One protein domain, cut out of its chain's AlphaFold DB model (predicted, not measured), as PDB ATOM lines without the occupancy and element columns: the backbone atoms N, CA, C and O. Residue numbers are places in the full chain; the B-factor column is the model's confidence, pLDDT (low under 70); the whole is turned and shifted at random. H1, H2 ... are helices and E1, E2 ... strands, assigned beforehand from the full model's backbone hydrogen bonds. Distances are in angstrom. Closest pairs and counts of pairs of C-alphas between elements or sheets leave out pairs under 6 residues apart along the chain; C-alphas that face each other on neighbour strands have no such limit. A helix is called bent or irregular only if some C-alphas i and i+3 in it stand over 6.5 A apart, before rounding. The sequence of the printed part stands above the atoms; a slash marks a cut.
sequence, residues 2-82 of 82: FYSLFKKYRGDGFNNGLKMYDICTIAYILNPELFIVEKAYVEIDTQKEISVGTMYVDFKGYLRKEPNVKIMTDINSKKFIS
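Overview. This is residues 2 to 82 of the 82 residues of the protein "Non-specific riboncleoside hydrolase" of Spiroplasma floricola 23-6 (UniProt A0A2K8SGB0). A thin, strongly twisted sheet is bent into an L: the long strand E1 runs through both limbs, side by side with E3 in the first limb and with E2 in the second. The short helix H2 grazes the sheet by the end of the first limb where E1 begins, H3 follows the end of E3, and the first residues, with H1 and a long stretch without a named element, lie away from the sheet. The printed part has 81 residues, with three named helices and three named strands in the order H1, H2, E1, E2, E3, H3; the sheet's order is E2, E1, E3, antiparallel. The class is mixed, helices and strands, with 38 residues in named elements, under half of those printed. The whole is loose, with a radius of gyration of the C-alphas of 16.5 A and spans of 46 by 33 by 20 A.

Arrangement. H1, residues 2 to 6, is not on the sheet and is apart from H2, residues 23 to 30. H2 only grazes the sheet, with its residues 24 to 28. Its closest C-alphas to E1, residues 35 to 44, are those of Tyr 28 and Phe 35, 7.0 A apart. E1 bends by 77 degrees at residue 41, and its pairing is staggered. Its residues 41 to 44 pair antiparallel with E2, residues 55 to 58, and the two form a hairpin; N 56 and O 43 are 2.9 A apart, within hydrogen-bond range. Its residues 35 to 40 pair antiparallel with E3, residues 69 to 75, with N 71 and O 38 2.8 A apart, within hydrogen-bond range. H2 and E3 are near each other, with 5 pairs of C-alphas within 10 A. H3, residues 77 to 80, is not on the sheet and is only just apart from H2, at 8.1 A. In H1 and H2 every O i to N i+4 pair is within hydrogen-bond range; H3 is too short for such a pair.

Along the chain. H1 begins at C-alpha 2, (-46.278, -25.418, 113.137), and is 6.2 A long. H2 measures 10.8 A. E1 measures 23.2 A from C-alpha 35, (-28.084, -10.216, 111.214), to C-alpha 44. E2 measures 9.8 A and E3 17.5 A. H3 measures 4.9 A and ends at C-alpha 80, (-31.492, -19.109, 112.013).

Size, cuts and confidence. The C-alphas farthest apart are those of Ser 4 and Arg 64, at 48.4 A. The printed part has no cut. The link from H1 to H2, residues 7 to 22, is long. Mean pLDDT of the printed part is 86.1; residues 2 to 17 and residue 82 are under 70.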
ATOM      1  N   PHE A   2     -46.877 -26.312 114.146       57.66
ATOM      2  CA  PHE A   2     -46.278 -25.418 113.137       57.66
ATOM      3  C   PHE A   2     -46.510 -25.842 111.672       57.66
ATOM      4  O   PHE A   2     -46.804 -25.003 110.829       57.66
ATOM      5  N   TYR A   3     -46.493 -27.146 111.373       54.09
ATOM      6  CA  TYR A   3     -46.762 -27.677 110.025       54.09
ATOM      7  C   TYR A   3     -48.103 -27.199 109.427       54.09
ATOM      8  O   TYR A   3     -48.171 -26.791 108.270       54.09
ATOM      9  N   SER A   4     -49.173 -27.184 110.229       60.16
ATOM     10  CA  SER A   4     -50.501 -26.732 109.792       60.16
ATOM     11  C   SER A   4     -50.584 -25.213 109.593       60.16
ATOM     12  O   SER A   4     -51.364 -24.760 108.757       60.16
ATOM     13  N   LEU A   5     -49.779 -24.441 110.333       63.62
ATOM     14  CA  LEU A   5     -49.650 -22.987 110.187       63.62
ATOM     15  C   LEU A   5     -48.930 -22.640 108.873       63.62
ATOM     16  O   LEU A   5     -49.420 -21.831 108.089       63.62
ATOM     17  N   PHE A   6     -47.824 -23.333 108.585       61.56
ATOM     18  CA  PHE A   6     -47.023 -23.129 107.377       61.56
ATOM     19  C   PHE A   6     -47.726 -23.573 106.089       61.56
ATOM     20  O   PHE A   6     -47.534 -22.952 105.051       61.56
ATOM     21  N   LYS A   7     -48.618 -24.572 106.150       56.56
ATOM     22  CA  LYS A   7     -49.432 -25.009 104.999       56.56
ATOM     23  C   LYS A   7     -50.442 -23.952 104.519       56.56
ATOM     24  O   LYS A   7     -50.884 -24.006 103.376       56.56
ATOM     25  N   LYS A   8     -50.842 -23.022 105.394       58.09
ATOM     26  CA  LYS A   8     -51.764 -21.914 105.073       58.09
ATOM     27  C   LYS A   8     -51.045 -20.588 104.823       58.09
ATOM     28  O   LYS A   8     -51.687 -19.638 104.378       58.09
ATOM     29  N   TYR A   9     -49.746 -20.511 105.111       57.09
ATOM     30  CA  TYR A   9     -48.954 -19.324 104.827       57.09
ATOM     31  C   TYR A   9     -48.803 -19.196 103.309       57.09
ATOM     32  O   TYR A   9     -48.286 -20.091 102.643       57.09
ATOM     33  N   ARG A  10     -49.327 -18.099 102.756       52.06
ATOM     34  CA  ARG A  10     -49.306 -17.810 101.321       52.06
ATOM     35  C   ARG A  10     -47.870 -17.566 100.861       52.06
ATOM     36  O   ARG A  10     -47.352 -16.463 100.997       52.06
ATOM     37  N   GLY A  11     -47.255 -18.594 100.296       53.03
ATOM     38  CA  GLY A  11     -46.004 -18.496  99.566       53.03
ATOM     39  C   GLY A  11     -45.952 -19.611  98.538       53.03
ATOM     40  O   GLY A  11     -45.981 -20.785  98.905       53.03
ATOM     41  N   ASP A  12     -45.900 -19.252  97.259       50.81
ATOM     42  CA  ASP A  12     -45.488 -20.196  96.226       50.81
ATOM     43  C   ASP A  12     -44.085 -20.697  96.579       50.81
ATOM     44  O   ASP A  12     -43.111 -19.950  96.511       50.81
ATOM     45  N   GLY A  13     -43.984 -21.962  96.984       53.78
ATOM     46  CA  GLY A  13     -42.704 -22.655  97.064       53.78
ATOM     47  C   GLY A  13     -42.366 -23.230  98.431       53.78
ATOM     48  O   GLY A  13     -41.487 -22.729  99.123       53.78
ATOM     49  N   PHE A  14     -42.893 -24.423  98.723       55.53
ATOM     50  CA  PHE A  14     -42.141 -25.368  99.562       55.53
ATOM     51  C   PHE A  14     -40.731 -25.625  98.992       55.53
ATOM     52  O   PHE A  14     -39.803 -25.867  99.754       55.53
ATOM     53  N   ASN A  15     -40.553 -25.491  97.670       57.50
ATOM     54  CA  ASN A  15     -39.265 -25.655  96.996       57.50
ATOM     55  C   ASN A  15     -38.269 -24.506  97.245       57.50
ATOM     56  O   ASN A  15     -37.069 -24.746  97.175       57.50
ATOM     57  N   ASN A  16     -38.739 -23.288  97.561       58.69
ATOM     58  CA  ASN A  16     -37.880 -22.101  97.726       58.69
ATOM     59  C   ASN A  16     -37.874 -21.551  99.166       58.69
ATOM     60  O   ASN A  16     -37.210 -20.552  99.442       58.69
ATOM     61  N   GLY A  17     -38.584 -22.214 100.083       63.03
ATOM     62  CA  GLY A  17     -38.700 -21.817 101.483       63.03
ATOM     63  C   GLY A  17     -39.792 -20.774 101.739       63.03
ATOM     64  O   GLY A  17     -40.176 -19.984 100.877       63.03
ATOM     65  N   LEU A  18     -40.304 -20.776 102.969       72.44
ATOM     66  CA  LEU A  18     -41.291 -19.807 103.438       72.44
ATOM     67  C   LEU A  18     -40.598 -18.514 103.866       72.44
ATOM     68  O   LEU A  18     -39.697 -18.533 104.704       72.44
ATOM     69  N   LYS A  19     -41.057 -17.377 103.337       74.94
ATOM     70  CA  LYS A  19     -40.618 -16.061 103.811       74.94
ATOM     71  C   LYS A  19     -41.339 -15.738 105.119       74.94
ATOM     72  O   LYS A  19     -42.558 -15.583 105.133       74.94
ATOM     73  N   MET A  20     -40.587 -15.654 106.212       80.50
ATOM     74  CA  MET A  20     -41.100 -15.300 107.535       80.50
ATOM     75  C   MET A  20     -40.512 -13.950 107.944       80.50
ATOM     76  O   MET A  20     -39.329 -13.867 108.247       80.50
ATOM     77  N   TYR A  21     -41.328 -12.899 107.916       85.94
ATOM     78  CA  TYR A  21     -40.864 -11.527 108.137       85.94
ATOM     79  C   TYR A  21     -40.886 -11.147 109.622       85.94
ATOM     80  O   TYR A  21     -39.838 -10.877 110.199       85.94
ATOM     81  N   ASP A  22     -42.054 -11.206 110.264       89.06
ATOM     82  CA  ASP A  22     -42.254 -10.700 111.633       89.06
ATOM     83  C   ASP A  22     -41.393 -11.423 112.682       89.06
ATOM     84  O   ASP A  22     -40.957 -10.836 113.673       89.06
ATOM     85  N   ILE A  23     -41.089 -12.705 112.449       88.88
ATOM     86  CA  ILE A  23     -40.231 -13.495 113.342       88.88
ATOM     87  C   ILE A  23     -38.795 -12.949 113.405       88.88
ATOM     88  O   ILE A  23     -38.133 -13.104 114.433       88.88
ATOM     89  N   CYS A  24     -38.322 -12.271 112.351       90.69
ATOM     90  CA  CYS A  24     -36.989 -11.675 112.323       90.69
ATOM     91  C   CYS A  24     -36.828 -10.612 113.412       90.69
ATOM     92  O   CYS A  24     -35.743 -10.484 113.968       90.69
ATOM     93  N   THR A  25     -37.899  -9.899 113.782       93.69
ATOM     94  CA  THR A  25     -37.853  -8.916 114.870       93.69
ATOM     95  C   THR A  25     -37.526  -9.579 116.206       93.69
ATOM     96  O   THR A  25     -36.631  -9.127 116.916       93.69
ATOM     97  N   ILE A  26     -38.204 -10.681 116.538       94.44
ATOM     98  CA  ILE A  26     -37.949 -11.418 117.784       94.44
ATOM     99  C   ILE A  26     -36.557 -12.048 117.762       94.44
ATOM    100  O   ILE A  26     -35.817 -11.955 118.739       94.44
ATOM    101  N   ALA A  27     -36.164 -12.640 116.637       93.06
ATOM    102  CA  ALA A  27     -34.843 -13.235 116.506       93.06
ATOM    103  C   ALA A  27     -33.713 -12.205 116.606       93.06
ATOM    104  O   ALA A  27     -32.683 -12.510 117.197       93.06
ATOM    105  N   TYR A  28     -33.908 -10.983 116.103       95.19
ATOM    106  CA  TYR A  28     -32.933  -9.904 116.257       95.19
ATOM    107  C   TYR A  28     -32.753  -9.494 117.721       95.19
ATOM    108  O   TYR A  28     -31.633  -9.240 118.152       95.19
ATOM    109  N   ILE A  29     -33.838  -9.478 118.503       96.19
ATOM    110  CA  ILE A  29     -33.776  -9.203 119.946       96.19
ATOM    111  C   ILE A  29     -32.994 -10.303 120.677       96.19
ATOM    112  O   ILE A  29     -32.193 -10.002 121.558       96.19
ATOM    113  N   LEU A  30     -33.224 -11.569 120.323       95.69
ATOM    114  CA  LEU A  30     -32.617 -12.716 121.005       95.69
ATOM    115  C   LEU A  30     -31.164 -12.971 120.588       95.69
ATOM    116  O   LEU A  30     -30.350 -13.370 121.417       95.69
ATOM    117  N   ASN A  31     -30.843 -12.788 119.309       94.75
ATOM    118  CA  ASN A  31     -29.528 -13.083 118.757       94.75
ATOM    119  C   ASN A  31     -29.185 -12.109 117.611       94.75
ATOM    120  O   ASN A  31     -29.287 -12.464 116.430       94.75
ATOM    121  N   PRO A  32     -28.779 -10.868 117.934       94.94
ATOM    122  CA  PRO A  32     -28.518  -9.830 116.936       94.94
ATOM    123  C   PRO A  32     -27.353 -10.168 115.995       94.94
ATOM    124  O   PRO A  32     -27.322  -9.664 114.876       94.94
ATOM    125  N   GLU A  33     -26.427 -11.045 116.401       95.50
ATOM    126  CA  GLU A  33     -25.289 -11.477 115.572       95.50
ATOM    127  C   GLU A  33     -25.692 -12.357 114.380       95.50
ATOM    128  O   GLU A  33     -24.884 -12.616 113.487       95.50
ATOM    129  N   LEU A  34     -26.948 -12.813 114.329       94.69
ATOM    130  CA  LEU A  34     -27.490 -13.479 113.145       94.69
ATOM    131  C   LEU A  34     -27.668 -12.526 111.958       94.69
ATOM    132  O   LEU A  34     -27.839 -13.007 110.838       94.69
ATOM    133  N   PHE A  35     -27.647 -11.212 112.183       95.94
ATOM    134  CA  PHE A  35     -28.084 -10.216 111.214       95.94
ATOM    135  C   PHE A  35     -26.963  -9.261 110.813       95.94
ATOM    136  O   PHE A  35     -26.167  -8.824 111.645       95.94
ATOM    137  N   ILE A  36     -26.949  -8.882 109.535       96.88
ATOM    138  CA  ILE A  36     -26.140  -7.768 109.040       96.88
ATOM    139  C   ILE A  36     -26.986  -6.504 109.154       96.88
ATOM    140  O   ILE A  36     -28.114  -6.447 108.658       96.88
ATOM    141  N   VAL A  37     -26.449  -5.505 109.855       97.06
ATOM    142  CA  VAL A  37     -27.160  -4.268 110.175       97.06
ATOM    143  C   VAL A  37     -26.304  -3.064 109.825       97.06
ATOM    144  O   VAL A  37     -25.163  -2.949 110.270       97.06
ATOM    145  N   GLU A  38     -26.895  -2.126 109.098       96.94
ATOM    146  CA  GLU A  38     -26.269  -0.870 108.696       96.94
ATOM    147  C   GLU A  38     -27.002   0.312 109.334       96.94
ATOM    148  O   GLU A  38     -28.222   0.304 109.483       96.94
ATOM    149  N   LYS A  39     -26.263   1.349 109.739       97.88
ATOM    150  CA  LYS A  39     -26.870   2.619 110.151       97.88
ATOM    151  C   LYS A  39     -27.026   3.492 108.915       97.88
ATOM    152  O   LYS A  39     -26.036   3.751 108.240       97.88
ATOM    153  N   ALA A  40     -28.236   3.970 108.655       98.06
ATOM    154  CA  ALA A  40     -28.515   4.844 107.521       98.06
ATOM    155  C   ALA A  40     -29.489   5.958 107.913       98.06
ATOM    156  O   ALA A  40     -30.226   5.845 108.899       98.06
ATOM    157  N   TYR A  41     -29.476   7.044 107.141       98.50
ATOM    158  CA  TYR A  41     -30.561   8.015 107.183       98.50
ATOM    159  C   TYR A  41     -31.744   7.478 106.377       98.50
ATOM    160  O   TYR A  41     -31.568   6.992 105.256       98.50
ATOM    161  N   VAL A  42     -32.938   7.574 106.956       98.12
ATOM    162  CA  VAL A  42     -34.186   7.129 106.347       98.12
ATOM    163  C   VAL A  42     -35.257   8.203 106.422       98.12
ATOM    164  O   VAL A  42     -35.445   8.839 107.461       98.12
ATOM    165  N   GLU A  43     -35.997   8.350 105.327       97.56
ATOM    166  CA  GLU A  43     -37.164   9.220 105.219       97.56
ATOM    167  C   GLU A  43     -38.342   8.436 104.625       97.56
ATOM    168  O   GLU A  43     -38.158   7.607 103.732       97.56
ATOM    169  N   ILE A  44     -39.548   8.664 105.153       97.50
ATOM    170  CA  ILE A  44     -40.776   8.026 104.666       97.50
ATOM    171  C   ILE A  44     -41.508   9.007 103.763       97.50
ATOM    172  O   ILE A  44     -41.797  10.132 104.178       97.50
ATOM    173  N   ASP A  45     -41.855   8.569 102.555       97.62
ATOM    174  CA  ASP A  45     -42.733   9.351 101.697       97.62
ATOM    175  C   ASP A  45     -44.150   9.388 102.276       97.62
ATOM    176  O   ASP A  45     -44.805   8.362 102.465       97.62
ATOM    177  N   THR A  46     -44.629  10.591 102.559       97.00
ATOM    178  CA  THR A  46     -45.972  10.843 103.094       97.00
ATOM    179  C   THR A  46     -46.834  11.667 102.137       97.00
ATOM    180  O   THR A  46     -47.970  12.012 102.469       97.00
ATOM    181  N   GLN A  47     -46.323  11.976 100.940       95.94
ATOM    182  CA  GLN A  47     -47.055  12.711  99.914       95.94
ATOM    183  C   GLN A  47     -48.088  11.790  99.256       95.94
ATOM    184  O   GLN A  47     -47.853  10.597  99.101       95.94
ATOM    185  N   LYS A  48     -49.256  12.319  98.872       89.94
ATOM    186  CA  LYS A  48     -50.365  11.534  98.289       89.94
ATOM    187  C   LYS A  48     -50.150  11.228  96.799       89.94
ATOM    188  O   LYS A  48     -51.035  11.470  95.988       89.94
ATOM    189  N   GLU A  49     -48.979  10.703  96.468       94.69
ATOM    190  CA  GLU A  49     -48.554  10.376  95.105       94.69
ATOM    191  C   GLU A  49     -48.200   8.883  94.987       94.69
ATOM    192  O   GLU A  49     -48.474   8.086  95.886       94.69
ATOM    193  N   ILE A  50     -47.598   8.477  93.865       96.31
ATOM    194  CA  ILE A  50     -47.329   7.063  93.554       96.31
ATOM    195  C   ILE A  50     -46.380   6.365  94.543       96.31
ATOM    196  O   ILE A  50     -46.442   5.146  94.691       96.31
ATOM    197  N   SER A  51     -45.506   7.114  95.213       96.25
ATOM    198  CA  SER A  51     -44.488   6.587  96.128       96.25
ATOM    199  C   SER A  51     -44.889   6.647  97.605       96.25
ATOM    200  O   SER A  51     -44.070   6.287  98.453       96.25
ATOM    201  N   VAL A  52     -46.136   7.016  97.931       97.50
ATOM    202  CA  VAL A  52     -46.629   7.091  99.316       97.50
ATOM    203  C   VAL A  52     -46.304   5.818 100.112       97.50
ATOM    204  O   VAL A  52     -46.567   4.698  99.677       97.50
ATOM    205  N   GLY A  53     -45.710   5.986 101.292       96.88
ATOM    206  CA  GLY A  53     -45.280   4.894 102.167       96.88
ATOM    207  C   GLY A  53     -43.912   4.290 101.831       96.88
ATOM    208  O   GLY A  53     -43.450   3.413 102.561       96.88
ATOM    209  N   THR A  54     -43.238   4.748 100.771       97.50
ATOM    210  CA  THR A  54     -41.874   4.303 100.445       97.50
ATOM    211  C   THR A  54     -40.889   4.753 101.518       97.50
ATOM    212  O   THR A  54     -40.890   5.906 101.945       97.50
ATOM    213  N   MET A  55     -40.008   3.839 101.919       97.56
ATOM    214  CA  MET A  55     -38.870   4.118 102.786       97.56
ATOM    215  C   MET A  55     -37.633   4.413 101.928       97.56
ATOM    216  O   MET A  55     -37.040   3.496 101.360       97.56
ATOM    217  N   TYR A  56     -37.228   5.677 101.838       97.00
ATOM    218  CA  TYR A  56     -35.980   6.061 101.180       97.00
ATOM    219  C   TYR A  56     -34.813   5.884 102.145       97.00
ATOM    220  O   TYR A  56     -34.795   6.501 103.207       97.00
ATOM    221  N   VAL A  57     -33.843   5.047 101.774       97.88
ATOM    222  CA  VAL A  57     -32.682   4.710 102.611       97.88
ATOM    223  C   VAL A  57     -31.398   5.199 101.957       97.88
ATOM    224  O   VAL A  57     -31.056   4.780 100.853       97.88
ATOM    225  N   ASP A  58     -30.657   6.056 102.654       97.69
ATOM    226  CA  ASP A  58     -29.391   6.604 102.169       97.69
ATOM    227  C   ASP A  58     -28.188   5.792 102.670       97.69
ATOM    228  O   ASP A  58     -27.451   6.207 103.564       97.69
ATOM    229  N   PHE A  59     -27.968   4.615 102.077       96.50
ATOM    230  CA  PHE A  59     -26.807   3.770 102.397       96.50
ATOM    231  C   PHE A  59     -25.463   4.382 101.974       96.50
ATOM    232  O   PHE A  59     -24.411   3.972 102.460       96.50
ATOM    233  N   LYS A  60     -25.466   5.326 101.023       96.69
ATOM    234  CA  LYS A  60     -24.241   5.931 100.473       96.69
ATOM    235  C   LYS A  60     -23.916   7.299 101.075       96.69
ATOM    236  O   LYS A  60     -22.850   7.834 100.780       96.69
ATOM    237  N   GLY A  61     -24.787   7.845 101.922       95.75
ATOM    238  CA  GLY A  61     -24.594   9.139 102.575       95.75
ATOM    239  C   GLY A  61     -24.696  10.333 101.621       95.75
ATOM    240  O   GLY A  61     -24.108  11.383 101.887       95.75
ATOM    241  N   TYR A  62     -25.401  10.197 100.495       97.44
ATOM    242  CA  TYR A  62     -25.526  11.268  99.501       97.44
ATOM    243  C   TYR A  62     -26.295  12.483 100.021       97.44
ATOM    244  O   TYR A  62     -26.021  13.606  99.595       97.44
ATOM    245  N   LEU A  63     -27.207  12.285 100.973       96.38
ATOM    246  CA  LEU A  63     -27.993  13.356 101.579       96.38
ATOM    247  C   LEU A  63     -27.230  14.096 102.683       96.38
ATOM    248  O   LEU A  63     -27.696  15.141 103.136       96.38
ATOM    249  N   ARG A  64     -26.064  13.579 103.110       96.31
ATOM    250  CA  ARG A  64     -25.217  14.147 104.179       96.31
ATOM    251  C   ARG A  64     -25.986  14.435 105.477       96.31
ATOM    252  O   ARG A  64     -25.682  15.391 106.187       96.31
ATOM    253  N   LYS A  65     -27.000  13.621 105.768       97.94
ATOM    254  CA  LYS A  65     -27.760  13.652 107.020       97.94
ATOM    255  C   LYS A  65     -27.232  12.569 107.959       97.94
ATOM    256  O   LYS A  65     -26.793  11.513 107.508       97.94
ATOM    257  N   GLU A  66     -27.311  12.825 109.261       98.06
ATOM    258  CA  GLU A  66     -26.940  11.836 110.272       98.06
ATOM    259  C   GLU A  66     -27.874  10.615 110.222       98.06
ATOM    260  O   GLU A  66     -29.095  10.788 110.118       98.06
ATOM    261  N   PRO A  67     -27.345   9.381 110.320       98.06
ATOM    262  CA  PRO A  67     -28.168   8.183 110.398       98.06
ATOM    263  C   PRO A  67     -29.181   8.233 111.548       98.06
ATOM    264  O   PRO A  67     -28.819   8.513 112.690       98.06
ATOM    265  N   ASN A  68     -30.442   7.897 111.265       98.19
ATOM    266  CA  ASN A  68     -31.533   7.908 112.248       98.19
ATOM    267  C   ASN A  68     -32.067   6.507 112.585       98.19
ATOM    268  O   ASN A  68     -32.779   6.354 113.577       98.19
ATOM    269  N   VAL A  69     -31.713   5.480 111.807       97.69
ATOM    270  CA  VAL A  69     -32.179   4.103 112.021       97.69
ATOM    271  C   VAL A  69     -31.091   3.066 111.747       97.69
ATOM    272  O   VAL A  69     -30.091   3.321 111.073       97.69
ATOM    273  N   LYS A  70     -31.309   1.864 112.284       97.12
ATOM    274  CA  LYS A  70     -30.576   0.644 111.941       97.12
ATOM    275  C   LYS A  70     -31.416  -0.165 110.952       97.12
ATOM    276  O   LYS A  70     -32.536  -0.538 111.287       97.12
ATOM    277  N   ILE A  71     -30.880  -0.440 109.770       96.75
ATOM    278  CA  ILE A  71     -31.522  -1.237 108.725       96.75
ATOM    279  C   ILE A  71     -30.862  -2.610 108.676       96.75
ATOM    280  O   ILE A  71     -29.646  -2.722 108.550       96.75
ATOM    281  N   MET A  72     -31.680  -3.652 108.774       95.88
ATOM    282  CA  MET A  72     -31.262  -5.036 108.587       95.88
ATOM    283  C   MET A  72     -31.193  -5.337 107.088       95.88
ATOM    284  O   MET A  72     -32.216  -5.272 106.407       95.88
ATOM    285  N   THR A  73     -29.998  -5.632 106.581       95.50
ATOM    286  CA  THR A  73     -29.752  -5.863 105.148       95.50
ATOM    287  C   THR A  73     -29.589  -7.339 104.805       95.50
ATOM    288  O   THR A  73     -29.869  -7.723 103.671       95.50
ATOM    289  N   ASP A  74     -29.211  -8.178 105.777       94.62
ATOM    290  CA  ASP A  74     -29.078  -9.624 105.579       94.62
ATOM    291  C   ASP A  74     -29.249 -10.425 106.886       94.62
ATOM    292  O   ASP A  74     -29.195  -9.877 107.992       94.62
ATOM    293  N   ILE A  75     -29.430 -11.740 106.754       92.44
ATOM    294  CA  ILE A  75     -29.542 -12.711 107.845       92.44
ATOM    295  C   ILE A  75     -28.777 -14.000 107.514       92.44
ATOM    296  O   ILE A  75     -28.875 -14.558 106.420       92.44
ATOM    297  N   ASN A  76     -28.087 -14.569 108.503       91.00
ATOM    298  CA  ASN A  76     -27.555 -15.924 108.405       91.00
ATOM    299  C   ASN A  76     -28.682 -16.965 108.527       91.00
ATOM    300  O   ASN A  76     -28.947 -17.513 109.598       91.00
ATOM    301  N   SER A  77     -29.327 -17.266 107.400       83.56
ATOM    302  CA  SER A  77     -30.457 -18.200 107.321       83.56
ATOM    303  C   SER A  77     -30.131 -19.611 107.819       83.56
ATOM    304  O   SER A  77     -30.991 -20.255 108.411       83.56
ATOM    305  N   LYS A  78     -28.889 -20.086 107.644       84.56
ATOM    306  CA  LYS A  78     -28.463 -21.416 108.114       84.56
ATOM    307  C   LYS A  78     -28.429 -21.506 109.638       84.56
ATOM    308  O   LYS A  78     -28.893 -22.497 110.182       84.56
ATOM    309  N   LYS A  79     -27.895 -20.482 110.312       82.69
ATOM    310  CA  LYS A  79     -27.893 -20.404 111.784       82.69
ATOM    311  C   LYS A  79     -29.275 -20.092 112.357       82.69
ATOM    312  O   LYS A  79     -29.555 -20.427 113.495       82.69
ATOM    313  N   PHE A  80     -30.132 -19.430 111.584       80.81
ATOM    314  CA  PHE A  80     -31.492 -19.109 112.013       80.81
ATOM    315  C   PHE A  80     -32.390 -20.355 112.134       80.81
ATOM    316  O   PHE A  80     -33.295 -20.376 112.963       80.81
ATOM    317  N   ILE A  81     -32.153 -21.381 111.308       74.69
ATOM    318  CA  ILE A  81     -32.949 -22.622 111.284       74.69
ATOM    319  C   ILE A  81     -32.321 -23.789 112.068       74.69
ATOM    320  O   ILE A  81     -32.915 -24.867 112.083       74.69
ATOM    321  N   SER A  82     -31.127 -23.606 112.646       65.50
ATOM    322  CA  SER A  82     -30.411 -24.625 113.432       65.50
ATOM    323  C   SER A  82     -30.817 -24.597 114.897       65.50
ATOM    324  O   SER A  82     -31.073 -25.685 115.449       65.50
TER     325      SER A  82